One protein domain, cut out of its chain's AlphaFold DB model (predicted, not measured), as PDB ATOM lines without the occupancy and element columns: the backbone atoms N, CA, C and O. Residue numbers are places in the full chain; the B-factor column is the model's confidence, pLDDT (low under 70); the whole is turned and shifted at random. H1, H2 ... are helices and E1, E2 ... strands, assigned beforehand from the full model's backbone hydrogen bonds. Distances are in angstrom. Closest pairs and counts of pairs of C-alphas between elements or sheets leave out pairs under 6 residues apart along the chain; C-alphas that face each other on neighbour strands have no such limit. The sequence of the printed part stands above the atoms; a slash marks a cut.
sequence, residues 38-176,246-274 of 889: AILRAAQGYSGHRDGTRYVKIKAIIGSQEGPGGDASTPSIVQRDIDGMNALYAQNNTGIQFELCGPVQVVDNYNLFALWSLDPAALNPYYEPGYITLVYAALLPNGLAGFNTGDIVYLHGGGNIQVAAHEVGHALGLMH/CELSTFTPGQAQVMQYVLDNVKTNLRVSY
ATOM      1  N   ALA A  38     -18.138  12.100 -59.697       66.44
ATOM      2  CA  ALA A  38     -18.091  12.359 -61.135       66.44
ATOM      3  C   ALA A  38     -18.578  13.776 -61.473       66.44
ATOM      4  O   ALA A  38     -18.010  14.414 -62.358       66.44
ATOM      5  N   ILE A  39     -19.579  14.266 -60.738       69.75
ATOM      6  CA  ILE A  39     -20.107  15.628 -60.864       69.75
ATOM      7  C   ILE A  39     -19.064  16.635 -60.382       69.75
ATOM      8  O   ILE A  39     -18.770  17.585 -61.104       69.75
ATOM      9  N   LEU A  40     -18.445  16.384 -59.225       73.50
ATOM     10  CA  LEU A  40     -17.388  17.245 -58.685       73.50
ATOM     11  C   LEU A  40     -16.221  17.396 -59.669       73.50
ATOM     12  O   LEU A  40     -15.804  18.508 -59.978       73.50
ATOM     13  N   ARG A  41     -15.765  16.292 -60.279       75.12
ATOM     14  CA  ARG A  41     -14.734  16.343 -61.332       75.12
ATOM     15  C   ARG A  41     -15.175  17.107 -62.578       75.12
ATOM     16  O   ARG A  41     -14.362  17.795 -63.186       75.12
ATOM     17  N   ALA A  42     -16.440  16.990 -62.982       73.81
ATOM     18  CA  ALA A  42     -16.957  17.736 -64.127       73.81
ATOM     19  C   ALA A  42     -17.006  19.252 -63.854       73.81
ATOM     20  O   ALA A  42     -16.770  20.047 -64.766       73.81
ATOM     21  N   ALA A  43     -17.226  19.648 -62.599       81.25
ATOM     22  CA  ALA A  43     -17.248  21.046 -62.186       81.25
ATOM     23  C   ALA A  43     -15.869  21.733 -62.240       81.25
ATOM     24  O   ALA A  43     -15.808  22.938 -62.473       81.25
ATOM     25  N   GLN A  44     -14.760  20.992 -62.115       73.31
ATOM     26  CA  GLN A  44     -13.387  21.539 -62.098       73.31
ATOM     27  C   GLN A  44     -12.956  22.242 -63.406       73.31
ATOM     28  O   GLN A  44     -11.929  22.917 -63.442       73.31
ATOM     29  N   GLY A  45     -13.727  22.100 -64.489       69.25
ATOM     30  CA  GLY A  45     -13.535  22.821 -65.755       69.25
ATOM     31  C   GLY A  45     -14.627  23.849 -66.056       69.25
ATOM     32  O   GLY A  45     -14.654  24.409 -67.159       69.25
ATOM     33  N   TYR A  46     -15.554  24.075 -65.124       79.25
ATOM     34  CA  TYR A  46     -16.706  24.929 -65.353       79.25
ATOM     35  C   TYR A  46     -16.308  26.404 -65.312       79.25
ATOM     36  O   TYR A  46     -16.169  27.033 -64.265       79.25
ATOM     37  N   SER A  47     -16.161  26.989 -66.498       66.62
ATOM     38  CA  SER A  47     -16.164  28.442 -66.647       66.62
ATOM     39  C   SER A  47     -17.613  28.914 -66.586       66.62
ATOM     40  O   SER A  47     -18.282  29.030 -67.609       66.62
ATOM     41  N   GLY A  48     -18.123  29.094 -65.366       61.25
ATOM     42  CA  GLY A  48     -19.501  29.525 -65.157       61.25
ATOM     43  C   GLY A  48     -19.856  30.770 -65.964       61.25
ATOM     44  O   GLY A  48     -18.987  31.566 -66.330       61.25
ATOM     45  N   HIS A  49     -21.149  30.948 -66.245       54.97
ATOM     46  CA  HIS A  49     -21.652  32.204 -66.794       54.97
ATOM     47  C   HIS A  49     -21.320  33.322 -65.794       54.97
ATOM     48  O   HIS A  49     -22.005  33.474 -64.785       54.97
ATOM     49  N   ARG A  50     -20.231  34.061 -66.049       51.03
ATOM     50  CA  ARG A  50     -19.779  35.194 -65.220       51.03
ATOM     51  C   ARG A  50     -20.668  36.433 -65.372       51.03
ATOM     52  O   ARG A  50     -20.490  37.394 -64.633       51.03
ATOM     53  N   ASP A  51     -21.626  36.394 -66.291       56.31
ATOM     54  CA  ASP A  51     -22.523  37.502 -66.595       56.31
ATOM     55  C   ASP A  51     -23.891  37.277 -65.919       56.31
ATOM     56  O   ASP A  51     -24.881  36.983 -66.582       56.31
ATOM     57  N   GLY A  52     -23.943  37.381 -64.584       74.25
ATOM     58  CA  GLY A  52     -25.203  37.466 -63.826       74.25
ATOM     59  C   GLY A  52     -25.257  36.662 -62.520       74.25
ATOM     60  O   GLY A  52     -24.645  35.603 -62.392       74.25
ATOM     61  N   THR A  53     -26.026  37.170 -61.551       88.25
ATOM     62  CA  THR A  53     -26.330  36.494 -60.277       88.25
ATOM     63  C   THR A  53     -27.508  35.535 -60.456       88.25
ATOM     64  O   THR A  53     -28.533  35.918 -61.022       88.25
ATOM     65  N   ARG A  54     -27.378  34.302 -59.956       89.19
ATOM     66  CA  ARG A  54     -28.466  33.317 -59.862       89.19
ATOM     67  C   ARG A  54     -29.239  33.550 -58.575       89.19
ATOM     68  O   ARG A  54     -28.674  33.391 -57.499       89.19
ATOM     69  N   TYR A  55     -30.513  33.887 -58.688       89.75
ATOM     70  CA  TYR A  55     -31.429  34.012 -57.559       89.75
ATOM     71  C   TYR A  55     -32.205  32.709 -57.401       89.75
ATOM     72  O   TYR A  55     -33.212  32.492 -58.084       89.75
ATOM     73  N   VAL A  56     -31.694  31.832 -56.539       91.31
ATOM     74  CA  VAL A  56     -32.276  30.526 -56.210       91.31
ATOM     75  C   VAL A  56     -33.479  30.743 -55.297       91.31
ATOM     76  O   VAL A  56     -33.377  31.399 -54.259       91.31
ATOM     77  N   LYS A  57     -34.642  30.215 -55.680       89.06
ATOM     78  CA  LYS A  57     -35.862  30.360 -54.884       89.06
ATOM     79  C   LYS A  57     -35.856  29.359 -53.729       89.06
ATOM     80  O   LYS A  57     -35.596  28.171 -53.930       89.06
ATOM     81  N   ILE A  58     -36.184  29.841 -52.536       93.81
ATOM     82  CA  ILE A  58     -36.216  29.034 -51.313       93.81
ATOM     83  C   ILE A  58     -37.571  29.128 -50.613       93.81
ATOM     84  O   ILE A  58     -38.291  30.120 -50.743       93.81
ATOM     85  N   LYS A  59     -37.912  28.091 -49.858       93.69
ATOM     86  CA  LYS A  59     -39.086  28.021 -48.980       93.69
ATOM     87  C   LYS A  59     -38.612  27.850 -47.546       93.69
ATOM     88  O   LYS A  59     -37.528  27.319 -47.324       93.69
ATOM     89  N   ALA A  60     -39.420  28.273 -46.583       95.88
ATOM     90  CA  ALA A  60     -39.101  28.088 -45.177       95.88
ATOM     91  C   ALA A  60     -40.296  27.552 -44.389       95.88
ATOM     92  O   ALA A  60     -41.437  27.977 -44.595       95.88
ATOM     93  N   ILE A  61     -39.999  26.625 -43.485       94.56
ATOM     94  CA  ILE A  61     -40.934  25.971 -42.579       94.56
ATOM     95  C   ILE A  61     -40.386  26.122 -41.162       94.56
ATOM     96  O   ILE A  61     -39.203  25.894 -40.926       94.56
ATOM     97  N   ILE A  62     -41.247  26.483 -40.221       94.88
ATOM     98  CA  ILE A  62     -40.950  26.544 -38.793       94.88
ATOM     99  C   ILE A  62     -41.825  25.494 -38.112       94.88
ATOM    100  O   ILE A  62     -43.054  25.562 -38.201       94.88
ATOM    101  N   GLY A  63     -41.204  24.511 -37.462       92.44
ATOM    102  CA  GLY A  63     -41.922  23.539 -36.642       92.44
ATOM    103  C   GLY A  63     -42.468  24.180 -35.366       92.44
ATOM    104  O   GLY A  63     -41.837  25.070 -34.808       92.44
ATOM    105  N   SER A  64     -43.623  23.721 -34.897       90.06
ATOM    106  CA  SER A  64     -44.232  24.168 -33.642       90.06
ATOM    107  C   SER A  64     -44.694  23.001 -32.768       90.06
ATOM    108  O   SER A  64     -45.094  21.958 -33.305       90.06
ATOM    109  N   GLN A  65     -44.616  23.160 -31.438       85.69
ATOM    110  CA  GLN A  65     -45.168  22.199 -30.467       85.69
ATOM    111  C   GLN A  65     -46.593  22.546 -30.000       85.69
ATOM    112  O   GLN A  65     -47.318  21.632 -29.598       85.69
ATOM    113  N   GLU A  66     -47.003  23.820 -30.027       71.81
ATOM    114  CA  GLU A  66     -48.334  24.263 -29.587       71.81
ATOM    115  C   GLU A  66     -48.952  25.297 -30.551       71.81
ATOM    116  O   GLU A  66     -48.740  26.507 -30.444       71.81
ATOM    117  N   GLY A  67     -49.800  24.836 -31.477       61.16
ATOM    118  CA  GLY A  67     -50.553  25.716 -32.380       61.16
ATOM    119  C   GLY A  67     -49.666  26.470 -33.389       61.16
ATOM    120  O   GLY A  67     -48.488  26.165 -33.542       61.16
ATOM    121  N   PRO A  68     -50.186  27.476 -34.119       56.38
ATOM    122  CA  PRO A  68     -49.419  28.193 -35.146       56.38
ATOM    123  C   PRO A  68     -48.391  29.196 -34.575       56.38
ATOM    124  O   PRO A  68     -47.982  30.117 -35.281       56.38
ATOM    125  N   GLY A  69     -48.001  29.070 -33.302       55.69
ATOM    126  CA  GLY A  69     -46.945  29.883 -32.704       55.69
ATOM    127  C   GLY A  69     -45.582  29.346 -33.125       55.69
ATOM    128  O   GLY A  69     -45.277  28.202 -32.839       55.69
ATOM    129  N   GLY A  70     -44.776  30.144 -33.827       63.47
ATOM    130  CA  GLY A  70     -43.398  29.801 -34.196       63.47
ATOM    131  C   GLY A  70     -42.490  29.751 -32.967       63.47
ATOM    132  O   GLY A  70     -41.678  30.641 -32.743       63.47
ATOM    133  N   ASP A  71     -42.674  28.749 -32.119       84.19
ATOM    134  CA  ASP A  71     -41.909  28.560 -30.890       84.19
ATOM    135  C   ASP A  71     -40.548  27.894 -31.144       84.19
ATOM    136  O   ASP A  71     -39.625  28.088 -30.353       84.19
ATOM    137  N   ALA A  72     -40.369  27.194 -32.272       89.94
ATOM    138  CA  ALA A  72     -39.032  26.827 -32.731       89.94
ATOM    139  C   ALA A  72     -38.233  28.047 -33.201       89.94
ATOM    140  O   ALA A  72     -37.051  28.153 -32.895       89.94
ATOM    141  N   SER A  73     -38.844  28.943 -33.976       93.19
ATOM    142  CA  SER A  73     -38.178  30.110 -34.563       93.19
ATOM    143  C   SER A  73     -39.193  31.164 -34.993       93.19
ATOM    144  O   SER A  73     -40.380  30.874 -35.119       93.19
ATOM    145  N   THR A  74     -38.733  32.370 -35.314       92.56
ATOM    146  CA  THR A  74     -39.594  33.438 -35.829       92.56
ATOM    147  C   THR A  74     -39.333  33.718 -37.314       92.56
ATOM    148  O   THR A  74     -38.212  33.529 -37.797       92.56
ATOM    149  N   PRO A  75     -40.334  34.194 -38.079       93.88
ATOM    150  CA  PRO A  75     -40.124  34.585 -39.472       93.88
ATOM    151  C   PRO A  75     -39.022  35.642 -39.672       93.88
ATOM    152  O   PRO A  75     -38.300  35.582 -40.670       93.88
ATOM    153  N   SER A  76     -38.845  36.581 -38.735       93.06
ATOM    154  CA  SER A  76     -37.745  37.558 -38.759       93.06
ATOM    155  C   SER A  76     -36.357  36.915 -38.616       93.06
ATOM    156  O   SER A  76     -35.426  37.331 -39.309       93.06
ATOM    157  N   ILE A  77     -36.208  35.859 -37.801       93.00
ATOM    158  CA  ILE A  77     -34.965  35.073 -37.695       93.00
ATOM    159  C   ILE A  77     -34.664  34.356 -39.014       93.00
ATOM    160  O   ILE A  77     -33.532  34.414 -39.496       93.00
ATOM    161  N   VAL A  78     -35.675  33.745 -39.639       95.31
ATOM    162  CA  VAL A  78     -35.529  33.130 -40.969       95.31
ATOM    163  C   VAL A  78     -35.049  34.168 -41.988       95.31
ATOM    164  O   VAL A  78     -34.105  33.917 -42.737       95.31
ATOM    165  N   GLN A  79     -35.651  35.364 -41.996       95.31
ATOM    166  CA  GLN A  79     -35.226  36.442 -42.891       95.31
ATOM    167  C   GLN A  79     -33.785  36.896 -42.611       95.31
ATOM    168  O   GLN A  79     -33.021  37.083 -43.556       95.31
ATOM    169  N   ARG A  80     -33.398  37.037 -41.335       94.44
ATOM    170  CA  ARG A  80     -32.031  37.389 -40.916       94.44
ATOM    171  C   ARG A  80     -31.010  36.385 -41.445       94.44
ATOM    172  O   ARG A  80     -29.976  36.794 -41.968       94.44
ATOM    173  N   ASP A  81     -31.288  35.094 -41.309       96.00
ATOM    174  CA  ASP A  81     -30.377  34.042 -41.759       96.00
ATOM    175  C   ASP A  81     -30.240  34.034 -43.287       96.00
ATOM    176  O   ASP A  81     -29.125  33.923 -43.794       96.00
ATOM    177  N   ILE A  82     -31.340  34.229 -44.027       96.12
ATOM    178  CA  ILE A  82     -31.319  34.343 -45.495       96.12
ATOM    179  C   ILE A  82     -30.519  35.575 -45.939       96.12
ATOM    180  O   ILE A  82     -29.684  35.473 -46.841       96.12
ATOM    181  N   ASP A  83     -30.741  36.731 -45.310       95.06
ATOM    182  CA  ASP A  83     -30.045  37.978 -45.641       95.06
ATOM    183  C   ASP A  83     -28.544  37.881 -45.313       95.06
ATOM    184  O   ASP A  83     -27.699  38.256 -46.132       95.06
ATOM    185  N   GLY A  84     -28.197  37.303 -44.159       95.31
ATOM    186  CA  GLY A  84     -26.813  37.047 -43.766       95.31
ATOM    187  C   GLY A  84     -26.118  36.025 -44.668       95.31
ATOM    188  O   GLY A  84     -24.980  36.242 -45.090       95.31
ATOM    189  N   MET A  85     -26.806  34.941 -45.034       95.94
ATOM    190  CA  MET A  85     -26.299  33.955 -45.989       95.94
ATOM    191  C   MET A  85     -26.042  34.616 -47.348       95.94
ATOM    192  O   MET A  85     -24.969  34.450 -47.923       95.94
ATOM    193  N   ASN A  86     -26.972  35.436 -47.836       96.38
ATOM    194  CA  ASN A  86     -26.784  36.212 -49.061       96.38
ATOM    195  C   ASN A  86     -25.575  37.151 -48.991       96.38
ATOM    196  O   ASN A  86     -24.872  37.300 -49.993       96.38
ATOM    197  N   ALA A  87     -25.312  37.764 -47.832       96.25
ATOM    198  CA  ALA A  87     -24.126  38.589 -47.625       96.25
ATOM    199  C   ALA A  87     -22.834  37.761 -47.729       96.25
ATOM    200  O   ALA A  87     -21.927  38.162 -48.459       96.25
ATOM    201  N   LEU A  88     -22.776  36.580 -47.100       97.38
ATOM    202  CA  LEU A  88     -21.634  35.661 -47.207       97.38
ATOM    203  C   LEU A  88     -21.405  35.196 -48.654       97.38
ATOM    204  O   LEU A  88     -20.285  35.265 -49.167       97.38
ATOM    205  N   TYR A  89     -22.458  34.768 -49.351       97.19
ATOM    206  CA  TYR A  89     -22.361  34.316 -50.742       97.19
ATOM    207  C   TYR A  89     -21.946  35.449 -51.694       97.19
ATOM    208  O   TYR A  89     -21.156  35.220 -52.619       97.19
ATOM    209  N   ALA A  90     -22.427  36.675 -51.462       95.12
ATOM    210  CA  ALA A  90     -22.047  37.850 -52.242       95.12
ATOM    211  C   ALA A  90     -20.601  38.288 -51.966       95.12
ATOM    212  O   ALA A  90     -19.855  38.543 -52.914       95.12
ATOM    213  N   GLN A  91     -20.178  38.326 -50.697       95.88
ATOM    214  CA  GLN A  91     -18.810  38.677 -50.293       95.88
ATOM    215  C   GLN A  91     -17.772  37.737 -50.916       95.88
ATOM    216  O   GLN A  91     -16.694  38.179 -51.311       95.88
ATOM    217  N   ASN A  92     -18.123  36.458 -51.063       95.25
ATOM    218  CA  ASN A  92     -17.280  35.442 -51.690       95.25
ATOM    219  C   ASN A  92     -17.432  35.358 -53.217       95.25
ATOM    220  O   ASN A  92     -16.891  34.449 -53.845       95.25
ATOM    221  N   ASN A  93     -18.152  36.302 -53.835       92.50
ATOM    222  CA  ASN A  93     -18.347  36.390 -55.282       92.50
ATOM    223  C   ASN A  93     -18.828  35.068 -55.912       92.50
ATOM    224  O   ASN A  93     -18.410  34.683 -57.007       92.50
ATOM    225  N   THR A  94     -19.719  34.364 -55.208       93.44
ATOM    226  CA  THR A  94     -20.250  33.068 -55.659       93.44
ATOM    227  C   THR A  94     -21.178  33.198 -56.866       93.44
ATOM    228  O   THR A  94     -21.449  32.205 -57.534       93.44
ATOM    229  N   GLY A  95     -21.684  34.402 -57.160       92.44
ATOM    230  CA  GLY A  95     -22.681  34.632 -58.211       92.44
ATOM    231  C   GLY A  95     -24.037  33.982 -57.917       92.44
ATOM    232  O   GLY A  95     -24.808  33.740 -58.848       92.44
ATOM    233  N   ILE A  96     -24.314  33.671 -56.648       94.12
ATOM    234  CA  ILE A  96     -25.531  33.017 -56.167       94.12
ATOM    235  C   ILE A  96     -26.113  33.861 -55.033       94.12
ATOM    236  O   ILE A  96     -25.382  34.352 -54.174       94.12
ATOM    237  N   GLN A  97     -27.428  34.041 -55.050       94.31
ATOM    238  CA  GLN A  97     -28.223  34.610 -53.967       94.31
ATOM    239  C   GLN A  97     -29.531  33.823 -53.845       94.31
ATOM    240  O   GLN A  97     -29.938  33.114 -54.765       94.31
ATOM    241  N   PHE A  98     -30.199  33.950 -52.708       94.50
ATOM    242  CA  PHE A  98     -31.386  33.201 -52.332       94.50
ATOM    243  C   PHE A  98     -32.554  34.155 -52.098       94.50
ATOM    244  O   PHE A  98     -32.391  35.206 -51.474       94.50
ATOM    245  N   GLU A  99     -33.734  33.791 -52.594       90.69
ATOM    246  CA  GLU A  99     -34.946  34.604 -52.478       90.69
ATOM    247  C   GLU A  99     -36.084  33.782 -51.877       90.69
ATOM    248  O   GLU A  99     -36.462  32.733 -52.411       90.69
ATOM    249  N   LEU A 100     -36.636  34.272 -50.765       92.56
ATOM    250  CA  LEU A 100     -37.766  33.642 -50.097       92.56
ATOM    251  C   LEU A 100     -39.018  33.722 -50.976       92.56
ATOM    252  O   LEU A 100     -39.482  34.802 -51.345       92.56
ATOM    253  N   CYS A 101     -39.576  32.558 -51.290       88.19
ATOM    254  CA  CYS A 101     -40.717  32.416 -52.169       88.19
ATOM    255  C   CYS A 101     -42.009  32.141 -51.400       88.19
ATOM    256  O   CYS A 101     -42.289  31.012 -50.994       88.19
ATOM    257  N   GLY A 102     -42.861  33.156 -51.292       87.81
ATOM    258  CA  GLY A 102     -44.113  33.038 -50.547       87.81
ATOM    259  C   GLY A 102     -43.895  33.025 -49.028       87.81
ATOM    260  O   GLY A 102     -42.771  33.206 -48.559       87.81
ATOM    261  N   PRO A 103     -44.975  32.881 -48.249       91.88
ATOM    262  CA  PRO A 103     -44.908  33.029 -46.802       91.88
ATOM    263  C   PRO A 103     -44.119  31.896 -46.138       91.88
ATOM    264  O   PRO A 103     -44.175  30.747 -46.582       91.88
ATOM    265  N   VAL A 104     -43.440  32.221 -45.036       93.75
ATOM    266  CA  VAL A 104     -42.892  31.215 -44.114       93.75
ATOM    267  C   VAL A 104     -44.054  30.424 -43.520       93.75
ATOM    268  O   VAL A 104     -45.017  31.007 -43.015       93.75
ATOM    269  N   GLN A 105     -43.978  29.097 -43.590       92.88
ATOM    270  CA  GLN A 105     -45.016  28.213 -43.068       92.88
ATOM    271  C   GLN A 105     -44.719  27.873 -41.609       92.88
ATOM    272  O   GLN A 105     -43.697  27.261 -41.321       92.88
ATOM    273  N   VAL A 106     -45.611  28.231 -40.687       92.31
ATOM    274  CA  VAL A 106     -45.536  27.758 -39.298       92.31
ATOM    275  C   VAL A 106     -46.435  26.540 -39.161       92.31
ATOM    276  O   VAL A 106     -47.642  26.623 -39.399       92.31
ATOM    277  N   VAL A 107     -45.837  25.402 -38.824       91.00
ATOM    278  CA  VAL A 107     -46.496  24.099 -38.867       91.00
ATOM    279  C   VAL A 107     -46.567  23.503 -37.469       91.00
ATOM    280  O   VAL A 107     -45.551  23.132 -36.890       91.00
ATOM    281  N   ASP A 108     -47.794  23.346 -36.975       90.44
ATOM    282  CA  ASP A 108     -48.108  22.640 -35.730       90.44
ATOM    283  C   ASP A 108     -47.911  21.127 -35.920       90.44
ATOM    284  O   ASP A 108     -48.821  20.379 -36.293       90.44
ATOM    285  N   ASN A 109     -46.662  20.693 -35.778       88.44
ATOM    286  CA  ASN A 109     -46.262  19.304 -35.894       88.44
ATOM    287  C   ASN A 109     -45.005  19.061 -35.062       88.44
ATOM    288  O   ASN A 109     -43.897  19.450 -35.439       88.44
ATOM    289  N   TYR A 110     -45.174  18.317 -33.971       88.12
ATOM    290  CA  TYR A 110     -44.090  17.990 -33.055       88.12
ATOM    291  C   TYR A 110     -42.901  17.281 -33.732       88.12
ATOM    292  O   TYR A 110     -41.761  17.494 -33.329       88.12
ATOM    293  N   ASN A 111     -43.129  16.490 -34.789       87.75
ATOM    294  CA  ASN A 111     -42.045  15.827 -35.523       87.75
ATOM    295  C   ASN A 111     -41.201  16.812 -36.351       87.75
ATOM    296  O   ASN A 111     -40.066  16.486 -36.674       87.75
ATOM    297  N   LEU A 112     -41.730  17.996 -36.689       88.75
ATOM    298  CA  LEU A 112     -40.962  19.090 -37.300       88.75
ATOM    299  C   LEU A 112     -40.354  20.025 -36.248       88.75
ATOM    300  O   LEU A 112     -39.308  20.613 -36.495       88.75
ATOM    301  N   PHE A 113     -40.985  20.155 -35.079       90.81
ATOM    302  CA  PHE A 113     -40.453  20.926 -33.952       90.81
ATOM    303  C   PHE A 113     -39.233  20.252 -33.307       90.81
ATOM    304  O   PHE A 113     -38.228  20.909 -33.031       90.81
ATOM    305  N   ALA A 114     -39.311  18.939 -33.079       89.31
ATOM    306  CA  ALA A 114     -38.260  18.135 -32.469       89.31
ATOM    307  C   ALA A 114     -37.950  16.908 -33.335       89.31
ATOM    308  O   ALA A 114     -38.618  15.870 -33.269       89.31
ATOM    309  N   LEU A 115     -36.896  17.025 -34.142       82.38
ATOM    310  CA  LEU A 115     -36.520  16.049 -35.164       82.38
ATOM    311  C   LEU A 115     -35.777  14.854 -34.549       82.38
ATOM    312  O   LEU A 115     -34.582  14.670 -34.750       82.38
ATOM    313  N   TRP A 116     -36.477  14.007 -33.793       76.62
ATOM    314  CA  TRP A 116     -35.904  12.757 -33.262       76.62
ATOM    315  C   TRP A 116     -35.786  11.661 -34.326       76.62
ATOM    316  O   TRP A 116     -34.921  10.789 -34.250       76.62
ATOM    317  N   SER A 117     -36.667  11.714 -35.321       68.50
ATOM    318  CA  SER A 117     -36.658  10.872 -36.510       68.50
ATOM    319  C   SER A 117     -37.061  11.723 -37.703       68.50
ATOM    320  O   SER A 117     -38.040  12.462 -37.607       68.50
ATOM    321  N   LEU A 118     -36.347  11.587 -38.821       70.50
ATOM    322  CA  LEU A 118     -36.730  12.184 -40.101       70.50
ATOM    323  C   LEU A 118     -37.971  11.460 -40.628       70.50
ATOM    324  O   LEU A 118     -37.844  10.556 -41.451       70.50
ATOM    325  N   ASP A 119     -39.141  11.792 -40.077       71.25
ATOM    326  CA  ASP A 119     -40.429  11.276 -40.530       71.25
ATOM    327  C   ASP A 119     -40.877  12.068 -41.764       71.25
ATOM    328  O   ASP A 119     -41.332  13.210 -41.649       71.25
ATOM    329  N   PRO A 120     -40.802  11.470 -42.953       67.56
ATOM    330  CA  PRO A 120     -41.142  12.157 -44.186       67.56
ATOM    331  C   PRO A 120     -42.621  12.546 -44.244       67.56
ATOM    332  O   PRO A 120     -42.985  13.541 -44.867       67.56
ATOM    333  N   ALA A 121     -43.492  11.795 -43.558       74.19
ATOM    334  CA  ALA A 121     -44.920  12.089 -43.510       74.19
ATOM    335  C   ALA A 121     -45.218  13.426 -42.813       74.19
ATOM    336  O   ALA A 121     -46.255  14.032 -43.085       74.19
ATOM    337  N   ALA A 122     -44.315  13.896 -41.945       82.00
ATOM    338  CA  ALA A 122     -44.439  15.184 -41.281       82.00
ATOM    339  C   ALA A 122     -44.161  16.360 -42.232       82.00
ATOM    340  O   ALA A 122     -44.851  17.373 -42.149       82.00
ATOM    341  N   LEU A 123     -43.191  16.215 -43.144       83.00
ATOM    342  CA  LEU A 123     -42.758  17.272 -44.065       83.00
ATOM    343  C   LEU A 123     -43.543  17.282 -45.385       83.00
ATOM    344  O   LEU A 123     -43.866  18.353 -45.894       83.00
ATOM    345  N   ASN A 124     -43.874  16.107 -45.928       79.38
ATOM    346  CA  ASN A 124     -44.490  15.945 -47.251       79.38
ATOM    347  C   ASN A 124     -45.715  16.839 -47.537       79.38
ATOM    348  O   ASN A 124     -45.840  17.283 -48.674       79.38
ATOM    349  N   PRO A 125     -46.617  17.140 -46.577       83.38
ATOM    350  CA  PRO A 125     -47.752  18.033 -46.833       83.38
ATOM    351  C   PRO A 125     -47.368  19.493 -47.122       83.38
ATOM    352  O   PRO A 125     -48.195  20.240 -47.639       83.38
ATOM    353  N   TYR A 126     -46.150  19.894 -46.756       84.38
ATOM    354  CA  TYR A 126     -45.664  21.278 -46.792       84.38
ATOM    355  C   TYR A 126     -44.490  21.470 -47.762       84.38
ATOM    356  O   TYR A 126     -44.107  22.605 -48.052       84.38
ATOM    357  N   TYR A 127     -43.914  20.366 -48.247       81.56
ATOM    358  CA  TYR A 127     -42.822  20.363 -49.210       81.56
ATOM    359  C   TYR A 127     -43.319  20.726 -50.611       81.56
ATOM    360  O   TYR A 127     -44.289  20.157 -51.112       81.56
ATOM    361  N   GLU A 128     -42.605  21.636 -51.265       78.44
ATOM    362  CA  GLU A 128     -42.835  22.001 -52.659       78.44
ATOM    363  C   GLU A 128     -41.575  21.669 -53.477       78.44
ATOM    364  O   GLU A 128     -40.509  22.220 -53.190       78.44
ATOM    365  N   PRO A 129     -41.663  20.813 -54.513       73.75
ATOM    366  CA  PRO A 129     -40.527  20.528 -55.381       73.75
ATOM    367  C   PRO A 129     -40.023  21.766 -56.136       73.75
ATOM    368  O   PRO A 129     -40.791  22.651 -56.527       73.75
ATOM    369  N   GLY A 130     -38.715  21.793 -56.400       75.56
ATOM    370  CA  GLY A 130     -38.055  22.869 -57.147       75.56
ATOM    371  C   GLY A 130     -37.614  24.060 -56.292       75.56
ATOM    372  O   GLY A 130     -37.190  25.077 -56.840       75.56
ATOM    373  N   TYR A 131     -37.664  23.940 -54.968       84.75
ATOM    374  CA  TYR A 131     -37.104  24.916 -54.034       84.75
ATOM    375  C   TYR A 131     -36.138  24.238 -53.076       84.75
ATOM    376  O   TYR A 131     -36.367  23.100 -52.669       84.75
ATOM    377  N   ILE A 132     -35.126  24.980 -52.629       90.12
ATOM    378  CA  ILE A 132     -34.430  24.598 -51.400       90.12
ATOM    379  C   ILE A 132     -35.363  24.930 -50.234       90.12
ATOM    380  O   ILE A 132     -35.823  26.069 -50.108       90.12
ATOM    381  N   THR A 133     -35.676  23.939 -49.404       92.38
ATOM    382  CA  THR A 133     -36.590  24.101 -48.266       92.38
ATOM    383  C   THR A 133     -35.797  24.173 -46.970       92.38
ATOM    384  O   THR A 133     -35.168  23.195 -46.578       92.38
ATOM    385  N   LEU A 134     -35.848  25.321 -46.296       96.19
ATOM    386  CA  LEU A 134     -35.275  25.521 -44.969       96.19
ATOM    387  C   LEU A 134     -36.296  25.105 -43.904       96.19
ATOM    388  O   LEU A 134     -37.414  25.613 -43.884       96.19
ATOM    389  N   VAL A 135     -35.926  24.197 -43.010       94.38
ATOM    390  CA  VAL A 135     -36.778  23.706 -41.925       94.38
ATOM    391  C   VAL A 135     -36.140  24.080 -40.595       94.38
ATOM    392  O   VAL A 135     -35.093  23.550 -40.234       94.38
ATOM    393  N   TYR A 136     -36.780  24.983 -39.862       95.06
ATOM    394  CA  TYR A 136     -36.357  25.422 -38.540       95.06
ATOM    395  C   TYR A 136     -37.048  24.586 -37.465       95.06
ATOM    396  O   TYR A 136     -38.278  24.558 -37.382       95.06
ATOM    397  N   ALA A 137     -36.245  23.930 -36.632       92.62
ATOM    398  CA  ALA A 137     -36.701  23.058 -35.557       92.62
ATOM    399  C   ALA A 137     -36.050  23.459 -34.231       92.62
ATOM    400  O   ALA A 137     -34.861  23.772 -34.188       92.62
ATOM    401  N   ALA A 138     -36.802  23.415 -33.131       91.38
ATOM    402  CA  ALA A 138     -36.273  23.741 -31.809       91.38
ATOM    403  C   ALA A 138     -35.200  22.743 -31.367       91.38
ATOM    404  O   ALA A 138     -34.257  23.116 -30.681       91.38
ATOM    405  N   LEU A 139     -35.341  21.471 -31.757       88.25
ATOM    406  CA  LEU A 139     -34.418  20.402 -31.387       88.25
ATOM    407  C   LEU A 139     -34.014  19.593 -32.621       88.25
ATOM    408  O   LEU A 139     -34.860  19.014 -33.307       88.25
ATOM    409  N   LEU A 140     -32.705  19.509 -32.856       87.38
ATOM    410  CA  LEU A 140     -32.099  18.649 -33.870       87.38
ATOM    411  C   LEU A 140     -31.470  17.395 -33.230       87.38
ATOM    412  O   LEU A 140     -31.061  17.435 -32.061       87.38
ATOM    413  N   PRO A 141     -31.350  16.273 -33.973       82.25
ATOM    414  CA  PRO A 141     -30.724  15.058 -33.463       82.25
ATOM    415  C   PRO A 141     -29.303  15.325 -32.960       82.25
ATOM    416  O   PRO A 141     -28.566  16.095 -33.565       82.25
ATOM    417  N   ASN A 142     -28.891  14.650 -31.882       79.44
ATOM    418  CA  ASN A 142     -27.521  14.691 -31.344       79.44
ATOM    419  C   ASN A 142     -26.968  16.102 -31.037       79.44
ATOM    420  O   ASN A 142     -25.753  16.262 -30.936       79.44
ATOM    421  N   GLY A 143     -27.838  17.110 -30.885       74.69
ATOM    422  CA  GLY A 143     -27.421  18.495 -30.657       74.69
ATOM    423  C   GLY A 143     -26.726  19.135 -31.863       74.69
ATOM    424  O   GLY A 143     -25.867  19.992 -31.675       74.69
ATOM    425  N   LEU A 144     -27.043  18.687 -33.084       83.44
ATOM    426  CA  LEU A 144     -26.552  19.313 -34.314       83.44
ATOM    427  C   LEU A 144     -27.048  20.760 -34.430       83.44
ATOM    428  O   LEU A 144     -28.141  21.091 -33.969       83.44
ATOM    429  N   ALA A 145     -26.256  21.605 -35.090       86.56
ATOM    430  CA  ALA A 145     -26.672  22.969 -35.426       86.56
ATOM    431  C   ALA A 145     -27.480  23.016 -36.737       86.56
ATOM    432  O   ALA A 145     -28.386  23.840 -36.883       86.56
ATOM    433  N   GLY A 146     -27.169  22.104 -37.659       90.44
ATOM    434  CA  GLY A 146     -27.846  21.926 -38.935       90.44
ATOM    435  C   GLY A 146     -27.445  20.614 -39.610       90.44
ATOM    436  O   GLY A 146     -26.532  19.921 -39.152       90.44
ATOM    437  N   PHE A 147     -28.200  20.241 -40.640       86.94
ATOM    438  CA  PHE A 147     -27.828  19.217 -41.620       86.94
ATOM    439  C   PHE A 147     -28.709  19.348 -42.873       86.94
ATOM    440  O   PHE A 147     -29.805  19.910 -42.809       86.94
ATOM    441  N   ASN A 148     -28.300  18.774 -44.002       85.62
ATOM    442  CA  ASN A 148     -29.094  18.730 -45.227       85.62
ATOM    443  C   ASN A 148     -29.456  17.294 -45.641       85.62
ATOM    444  O   ASN A 148     -28.755  16.324 -45.357       85.62
ATOM    445  N   THR A 149     -30.564  17.161 -46.368       78.19
ATOM    446  CA  THR A 149     -30.958  15.935 -47.066       78.19
ATOM    447  C   THR A 149     -31.495  16.305 -48.447       78.19
ATOM    448  O   THR A 149     -32.663  16.664 -48.596       78.19
ATOM    449  N   GLY A 150     -30.643  16.234 -49.473       75.94
ATOM    450  CA  GLY A 150     -31.009  16.691 -50.818       75.94
ATOM    451  C   GLY A 150     -31.241  18.203 -50.845       75.94
ATOM    452  O   GLY A 150     -30.349  18.956 -50.455       75.94
ATOM    453  N   ASP A 151     -32.430  18.621 -51.283       81.31
ATOM    454  CA  ASP A 151     -32.843  20.034 -51.368       81.31
ATOM    455  C   ASP A 151     -33.482  20.553 -50.061       81.31
ATOM    456  O   ASP A 151     -33.920  21.700 -49.982       81.31
ATOM    457  N   ILE A 152     -33.538  19.725 -49.014       86.44
ATOM    458  CA  ILE A 152     -34.067  20.101 -47.700       86.44
ATOM    459  C   ILE A 152     -32.897  20.380 -46.759       86.44
ATOM    460  O   ILE A 152     -31.987  19.561 -46.632       86.44
ATOM    461  N   VAL A 153     -32.939  21.521 -46.079       91.44
ATOM    462  CA  VAL A 153     -31.937  21.971 -45.112       91.44
ATOM    463  C   VAL A 153     -32.618  22.150 -43.764       91.44
ATOM    464  O   VAL A 153     -33.550  22.938 -43.640       91.44
ATOM    465  N   TYR A 154     -32.154  21.430 -42.751       91.81
ATOM    466  CA  TYR A 154     -32.657  21.513 -41.387       91.81
ATOM    467  C   TYR A 154     -31.729  22.382 -40.548       91.81
ATOM    468  O   TYR A 154     -30.514  22.187 -40.550       91.81
ATOM    469  N   LEU A 155     -32.311  23.325 -39.816       94.06
ATOM    470  CA  LEU A 155     -31.604  24.314 -39.015       94.06
ATOM    471  C   LEU A 155     -32.182  24.348 -37.605       94.06
ATOM    472  O   LEU A 155     -33.388  24.190 -37.396       94.06
ATOM    473  N   HIS A 156     -31.312  24.572 -36.627       92.56
ATOM    474  CA  HIS A 156     -31.751  24.832 -35.268       92.56
ATOM    475  C   HIS A 156     -32.534  26.154 -35.198       92.56
ATOM    476  O   HIS A 156     -32.184  27.145 -35.838       92.56
ATOM    477  N   GLY A 157     -33.573  26.179 -34.368       88.75
ATOM    478  CA  GLY A 157     -34.569  27.242 -34.293       88.75
ATOM    479  C   GLY A 157     -34.034  28.634 -33.936       88.75
ATOM    480  O   GLY A 157     -34.527  29.641 -34.440       88.75
ATOM    481  N   GLY A 158     -32.946  28.701 -33.162       85.44
ATOM    482  CA  GLY A 158     -32.239  29.962 -32.882       85.44
ATOM    483  C   GLY A 158     -31.643  30.646 -34.125       85.44
ATOM    484  O   GLY A 158     -31.335  31.843 -34.086       85.44
ATOM    485  N   GLY A 159     -31.506  29.901 -35.226       84.69
ATOM    486  CA  GLY A 159     -30.924  30.358 -36.478       84.69
ATOM    487  C   GLY A 159     -29.431  30.665 -36.364       84.69
ATOM    488  O   GLY A 159     -28.928  31.091 -35.323       84.69
ATOM    489  N   ASN A 160     -28.692  30.445 -37.442       90.81
ATOM    490  CA  ASN A 160     -27.280  30.799 -37.509       90.81
ATOM    491  C   ASN A 160     -26.885  31.000 -38.972       90.81
ATOM    492  O   ASN A 160     -27.020  30.093 -39.790       90.81
ATOM    493  N   ILE A 161     -26.380  32.195 -39.283       94.00
ATOM    494  CA  ILE A 161     -26.045  32.618 -40.645       94.00
ATOM    495  C   ILE A 161     -24.991  31.696 -41.277       94.00
ATOM    496  O   ILE A 161     -25.140  31.286 -42.429       94.00
ATOM    497  N   GLN A 162     -23.936  31.351 -40.533       93.81
ATOM    498  CA  GLN A 162     -22.849  30.499 -41.016       93.81
ATOM    499  C   GLN A 162     -23.317  29.058 -41.226       93.81
ATOM    500  O   GLN A 162     -22.967  28.452 -42.236       93.81
ATOM    501  N   VAL A 163     -24.141  28.526 -40.319       93.12
ATOM    502  CA  VAL A 163     -24.716  27.178 -40.453       93.12
ATOM    503  C   VAL A 163     -25.666  27.125 -41.648       93.12
ATOM    504  O   VAL A 163     -25.549  26.225 -42.469       93.12
ATOM    505  N   ALA A 164     -26.545  28.116 -41.820       95.12
ATOM    506  CA  ALA A 164     -27.410  28.192 -42.996       95.12
ATOM    507  C   ALA A 164     -26.588  28.212 -44.297       95.12
ATOM    508  O   ALA A 164     -26.865  27.439 -45.215       95.12
ATOM    509  N   ALA A 165     -25.530  29.029 -44.353       96.62
ATOM    510  CA  ALA A 165     -24.638  29.085 -45.508       96.62
ATOM    511  C   ALA A 165     -23.908  27.754 -45.774       96.62
ATOM    512  O   ALA A 165     -23.766  27.374 -46.939       96.62
ATOM    513  N   HIS A 166     -23.481  27.061 -44.714       95.00
ATOM    514  CA  HIS A 166     -22.823  25.754 -44.751       95.00
ATOM    515  C   HIS A 166     -23.752  24.661 -45.293       95.00
ATOM    516  O   HIS A 166     -23.432  24.007 -46.286       95.00
ATOM    517  N   GLU A 167     -24.945  24.507 -44.712       94.12
ATOM    518  CA  GLU A 167     -25.883  23.455 -45.123       94.12
ATOM    519  C   GLU A 167     -26.433  23.677 -46.533       94.12
ATOM    520  O   GLU A 167     -26.603  22.729 -47.306       94.12
ATOM    521  N   VAL A 168     -26.659  24.935 -46.918       95.19
ATOM    522  CA  VAL A 168     -27.010  25.265 -48.304       95.19
ATOM    523  C   VAL A 168     -25.826  25.013 -49.244       95.19
ATOM    524  O   VAL A 168     -26.035  24.565 -50.370       95.19
ATOM    525  N   GLY A 169     -24.583  25.184 -48.782       94.25
ATOM    526  CA  GLY A 169     -23.386  24.770 -49.520       94.25
ATOM    527  C   GLY A 169     -23.404  23.273 -49.855       94.25
ATOM    528  O   GLY A 169     -23.171  22.895 -51.006       94.25
ATOM    529  N   HIS A 170     -23.782  22.418 -48.898       90.19
ATOM    530  CA  HIS A 170     -23.992  20.985 -49.147       90.19
ATOM    531  C   HIS A 170     -25.158  20.701 -50.099       90.19
ATOM    532  O   HIS A 170     -25.039  19.848 -50.991       90.19
ATOM    533  N   ALA A 171     -26.266  21.437 -49.969       88.31
ATOM    534  CA  ALA A 171     -27.386  21.358 -50.910       88.31
ATOM    535  C   ALA A 171     -26.971  21.751 -52.342       88.31
ATOM    536  O   ALA A 171     -27.578  21.289 -53.303       88.31
ATOM    537  N   LEU A 172     -25.902  22.537 -52.503       90.62
ATOM    538  CA  LEU A 172     -25.313  22.913 -53.793       90.62
ATOM    539  C   LEU A 172     -24.058  22.102 -54.162       90.62
ATOM    540  O   LEU A 172     -23.364  22.431 -55.123       90.62
ATOM    541  N   GLY A 173     -23.802  21.008 -53.446       85.38
ATOM    542  CA  GLY A 173     -22.832  19.983 -53.821       85.38
ATOM    543  C   GLY A 173     -21.452  20.112 -53.187       85.38
ATOM    544  O   GLY A 173     -20.578  19.325 -53.536       85.38
ATOM    545  N   LEU A 174     -21.233  21.043 -52.258       91.00
ATOM    546  CA  LEU A 174     -19.963  21.113 -51.536       91.00
ATOM    547  C   LEU A 174     -19.813  19.952 -50.545       91.00
ATOM    548  O   LEU A 174     -20.787  19.482 -49.949       91.00
ATOM    549  N   MET A 175     -18.575  19.499 -50.367       88.56
ATOM    550  CA  MET A 175     -18.166  18.585 -49.300       88.56
ATOM    551  C   MET A 175     -17.551  19.383 -48.149       88.56
ATOM    552  O   MET A 175     -17.198  20.553 -48.308       88.56
ATOM    553  N   HIS A 176     -17.418  18.744 -46.989       91.44
ATOM    554  CA  HIS A 176     -16.562  19.278 -45.939       91.44
ATOM    555  C   HIS A 176     -15.116  19.340 -46.428       91.44
ATOM    556  O   HIS A 176     -14.652  18.402 -47.074       91.44
ATOM    557  N   CYS A 246     -13.900  28.827 -35.424       86.38
ATOM    558  CA  CYS A 246     -13.697  30.237 -35.727       86.38
ATOM    559  C   CYS A 246     -14.873  30.844 -36.489       86.38
ATOM    560  O   CYS A 246     -15.815  30.159 -36.878       86.38
ATOM    561  N   GLU A 247     -14.804  32.152 -36.733       87.44
ATOM    562  CA  GLU A 247     -15.768  32.823 -37.598       87.44
ATOM    563  C   GLU A 247     -15.613  32.346 -39.050       87.44
ATOM    564  O   GLU A 247     -14.634  32.657 -39.738       87.44
ATOM    565  N   LEU A 248     -16.598  31.581 -39.514       91.75
ATOM    566  CA  LEU A 248     -16.632  31.075 -40.875       91.75
ATOM    567  C   LEU A 248     -17.240  32.113 -41.818       91.75
ATOM    568  O   LEU A 248     -18.384  32.527 -41.653       91.75
ATOM    569  N   SER A 249     -16.467  32.538 -42.812       94.81
ATOM    570  CA  SER A 249     -16.845  33.654 -43.686       94.81
ATOM    571  C   SER A 249     -16.390  33.501 -45.135       94.81
ATOM    572  O   SER A 249     -16.715  34.354 -45.958       94.81
ATOM    573  N   THR A 250     -15.653  32.437 -45.473       96.50
ATOM    574  CA  THR A 250     -15.030  32.295 -46.795       96.50
ATOM    575  C   THR A 250     -15.498  31.070 -47.576       96.50
ATOM    576  O   THR A 250     -15.618  29.979 -47.026       96.50
ATOM    577  N   PHE A 251     -15.690  31.254 -48.881       97.12
ATOM    578  CA  PHE A 251     -15.699  30.193 -49.882       97.12
ATOM    579  C   PHE A 251     -14.539  30.422 -50.850       97.12
ATOM    580  O   PHE A 251     -14.199  31.566 -51.164       97.12
ATOM    581  N   THR A 252     -13.944  29.350 -51.362       95.56
ATOM    582  CA  THR A 252     -12.943  29.466 -52.424       95.56
ATOM    583  C   THR A 252     -13.610  29.688 -53.787       95.56
ATOM    584  O   THR A 252     -14.777  29.331 -53.993       95.56
ATOM    585  N   PRO A 253     -12.890  30.255 -54.770       92.38
ATOM    586  CA  PRO A 253     -13.368  30.318 -56.149       92.38
ATOM    587  C   PRO A 253     -13.761  28.953 -56.736       92.38
ATOM    588  O   PRO A 253     -14.684  28.895 -57.552       92.38
ATOM    589  N   GLY A 254     -13.086  27.870 -56.347       91.62
ATOM    590  CA  GLY A 254     -13.426  26.497 -56.714       91.62
ATOM    591  C   GLY A 254     -14.753  26.041 -56.109       91.62
ATOM    592  O   GLY A 254     -15.600  25.526 -56.840       91.62
ATOM    593  N   GLN A 255     -15.004  26.330 -54.829       93.94
ATOM    594  CA  GLN A 255     -16.304  26.072 -54.189       93.94
ATOM    595  C   GLN A 255     -17.440  26.824 -54.902       93.94
ATOM    596  O   GLN A 255     -18.475  26.239 -55.226       93.94
ATOM    597  N   ALA A 256     -17.233  28.096 -55.256       92.88
ATOM    598  CA  ALA A 256     -18.199  28.852 -56.056       92.88
ATOM    599  C   ALA A 256     -18.479  28.201 -57.427       92.88
ATOM    600  O   ALA A 256     -19.634  28.127 -57.849       92.88
ATOM    601  N   GLN A 257     -17.445  27.708 -58.118       89.25
ATOM    602  CA  GLN A 257     -17.595  27.031 -59.413       89.25
ATOM    603  C   GLN A 257     -18.396  25.734 -59.304       89.25
ATOM    604  O   GLN A 257     -19.255  25.491 -60.152       89.25
ATOM    605  N   VAL A 258     -18.154  24.933 -58.261       89.25
ATOM    606  CA  VAL A 258     -18.924  23.710 -57.999       89.25
ATOM    607  C   VAL A 258     -20.399  24.040 -57.811       89.25
ATOM    608  O   VAL A 258     -21.229  23.499 -58.541       89.25
ATOM    609  N   MET A 259     -20.727  24.985 -56.928       92.06
ATOM    610  CA  MET A 259     -22.121  25.369 -56.681       92.06
ATOM    611  C   MET A 259     -22.822  25.878 -57.950       92.06
ATOM    612  O   MET A 259     -23.955  25.490 -58.237       92.06
ATOM    613  N   GLN A 260     -22.144  26.703 -58.758       90.31
ATOM    614  CA  GLN A 260     -22.688  27.171 -60.038       90.31
ATOM    615  C   GLN A 260     -22.894  26.022 -61.033       90.31
ATOM    616  O   GLN A 260     -23.930  25.967 -61.695       90.31
ATOM    617  N   TYR A 261     -21.932  25.099 -61.147       86.12
ATOM    618  CA  TYR A 261     -22.049  23.942 -62.034       86.12
ATOM    619  C   TYR A 261     -23.236  23.065 -61.640       86.12
ATOM    620  O   TYR A 261     -24.005  22.649 -62.512       86.12
ATOM    621  N   VAL A 262     -23.395  22.813 -60.338       84.00
ATOM    622  CA  VAL A 262     -24.494  22.017 -59.791       84.00
ATOM    623  C   VAL A 262     -25.832  22.676 -60.100       84.00
ATOM    624  O   VAL A 262     -26.702  21.997 -60.637       84.00
ATOM    625  N   LEU A 263     -25.990  23.982 -59.869       84.25
ATOM    626  CA  LEU A 263     -27.219  24.701 -60.228       84.25
ATOM    627  C   LEU A 263     -27.527  24.629 -61.731       84.25
ATOM    628  O   LEU A 263     -28.654  24.328 -62.117       84.25
ATOM    629  N   ASP A 264     -26.526  24.867 -62.578       80.25
ATOM    630  CA  ASP A 264     -26.741  25.022 -64.020       80.25
ATOM    631  C   ASP A 264     -26.900  23.685 -64.767       80.25
ATOM    632  O   ASP A 264     -27.513  23.651 -65.834       80.25
ATOM    633  N   ASN A 265     -26.338  22.586 -64.247       74.25
ATOM    634  CA  ASN A 265     -26.237  21.318 -64.987       74.25
ATOM    635  C   ASN A 265     -26.832  20.112 -64.253       74.25
ATOM    636  O   ASN A 265     -27.175  19.121 -64.900       74.25
ATOM    637  N   VAL A 266     -26.945  20.167 -62.924       74.38
ATOM    638  CA  VAL A 266     -27.387  19.029 -62.104       74.38
ATOM    639  C   VAL A 266     -28.777  19.308 -61.548       74.38
ATOM    640  O   VAL A 266     -29.751  18.700 -61.992       74.38
ATOM    641  N   LYS A 267     -28.890  20.298 -60.661       77.44
ATOM    642  CA  LYS A 267     -30.117  20.726 -59.976       77.44
ATOM    643  C   LYS A 267     -30.939  21.704 -60.815       77.44
ATOM    644  O   LYS A 267     -31.449  22.706 -60.332       77.44
ATOM    645  N   THR A 268     -31.103  21.368 -62.093       74.00
ATOM    646  CA  THR A 268     -31.901  22.129 -63.075       74.00
ATOM    647  C   THR A 268     -33.405  22.145 -62.759       74.00
ATOM    648  O   THR A 268     -34.170  22.873 -63.387       74.00
ATOM    649  N   ASN A 269     -33.836  21.334 -61.786       71.81
ATOM    650  CA  ASN A 269     -35.166  21.359 -61.185       71.81
ATOM    651  C   ASN A 269     -35.360  22.514 -60.198       71.81
ATOM    652  O   ASN A 269     -36.501  22.914 -59.972       71.81
ATOM    653  N   LEU A 270     -34.283  23.045 -59.609       80.00
ATOM    654  CA  LEU A 270     -34.383  24.201 -58.732       80.00
ATOM    655  C   LEU A 270     -34.782  25.430 -59.538       80.00
ATOM    656  O   LEU A 270     -34.264  25.711 -60.620       80.00
ATOM    657  N   ARG A 271     -35.721  26.186 -58.984       80.12
ATOM    658  CA  ARG A 271     -36.251  27.386 -59.612       80.12
ATOM    659  C   ARG A 271     -35.260  28.521 -59.387       80.12
ATOM    660  O   ARG A 271     -35.002  28.928 -58.254       80.12
ATOM    661  N   VAL A 272     -34.693  29.018 -60.481       81.88
ATOM    662  CA  VAL A 272     -33.675  30.072 -60.490       81.88
ATOM    663  C   VAL A 272     -34.135  31.201 -61.402       81.88
ATOM    664  O   VAL A 272     -34.601  30.955 -62.512       81.88
ATOM    665  N   SER A 273     -33.975  32.437 -60.932       81.19
ATOM    666  CA  SER A 273     -34.197  33.651 -61.726       81.19
ATOM    667  C   SER A 273     -32.906  34.461 -61.847       81.19
ATOM    668  O   SER A 273     -31.996  34.322 -61.032       81.19
ATOM    669  N   TYR A 274     -32.825  35.327 -62.855       82.69
ATOM    670  CA  TYR A 274     -31.683  36.235 -63.064       82.69
ATOM    671  C   TYR A 274     -32.048  37.709 -62.846       82.69
ATOM    672  O   TYR A 274     -31.205  38.596 -62.975       82.69
TER     673      TYR A 274
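What this domain is: This is residues 38 to 176 and 246 to 274 of the 889 residues of an uncharacterized protein of Flavobacteriales bacterium (UniProt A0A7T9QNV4). A strongly twisted six-stranded sheet is built along the long strand E1, with H2 packed mainly on its E2 and E1 part and H5 on its E5 and E6 part. H6, with H1 packed on it, sits near the start of E1, while short H3 packs on the opposite face from H2 near the end of E1, with H4 close by. The printed part has 168 residues with six named helices and six named strands, in the order H1 E1 H2 E2 E3 H3 H4 E4 E5 E6 H5 H6. The branched, mixed sheet has parallel pairs E1 with E2, E3 and E4, and E4 with E6, while E5 and E6 are antiparallel. The class is mixed helices and strands, and the whole is compact, with a radius of gyration of the C-alphas of 15.6 A and spans of 49 by 33 by 28 A.

How they stand to each other: H1, residues 38 to 43, touches residues 257 to 262 of H6, residues 253 to 266, at a steep tilt of 64 degrees, opposite ways; the closest C-alphas, of Ala 43 and Val 258, are 5.2 A apart. H6 only grazes the sheet. E1, residues 54 to 64, H2, residues 75 to 91, and E2, residues 96 to 100, form a strand-helix-strand unit, two parallel neighbour strands with a helix between, with a right-handed crossover. N 56 and O 97 are 2.8 A apart. H2 is on the sheet at a height of 7.9 A. E3, residues 105 to 108, lies on the same side of E1 as E2, with N 62 and O 105 2.8 A apart. H3, residues 110 to 113, is over E1 on the opposite face from H2. It only just touches H4, residues 120 to 123, with 3 pairs of C-alphas within 8 A, the closest being Asn 111 and Ala 122 at 6.3 A; H4 only grazes the sheet. E4, residues 132 to 137, lies on the other side of E1, with N 61 and O 134 2.8 A apart. E5, residues 146 to 149, and E6, residues 152 to 156, form a hairpin, with N 149 and O 152 2.8 A apart; N 153 and O 133 of E6 and E4 are 2.8 A apart. H5, residues 161 to 171, touches H2, only just about perpendicular at 72 degrees; their closest C-alphas, of Asp 81 and Ile 161, are 4.7 A apart. In H1, H2, H5 and H6 every O i to N i+4 pair is within hydrogen-bond range; H3 and H4 are too short for one.

Where its parts are: H1 begins at C-alpha 38, (-18.091, 12.359, -61.135). E1 is 31.9 A long, H2 24.3 A, E4 16.1 A, H5 15.3 A and H6 19.0 A; H6 ends at C-alpha 266, (-27.387, 19.029, -62.104).

The domain as a whole: The C-alphas farthest apart, of Gly 45 and Glu 66, are 50.2 A apart. Residues 177 to 245 are not printed, and C-alphas 176 and 246 are 15.3 A apart across the cut. Of the links printed whole, none is long. Mean pLDDT of the printed part is 85.9; 14 residues are under 70, among them 47 to 51 and 67 to 70.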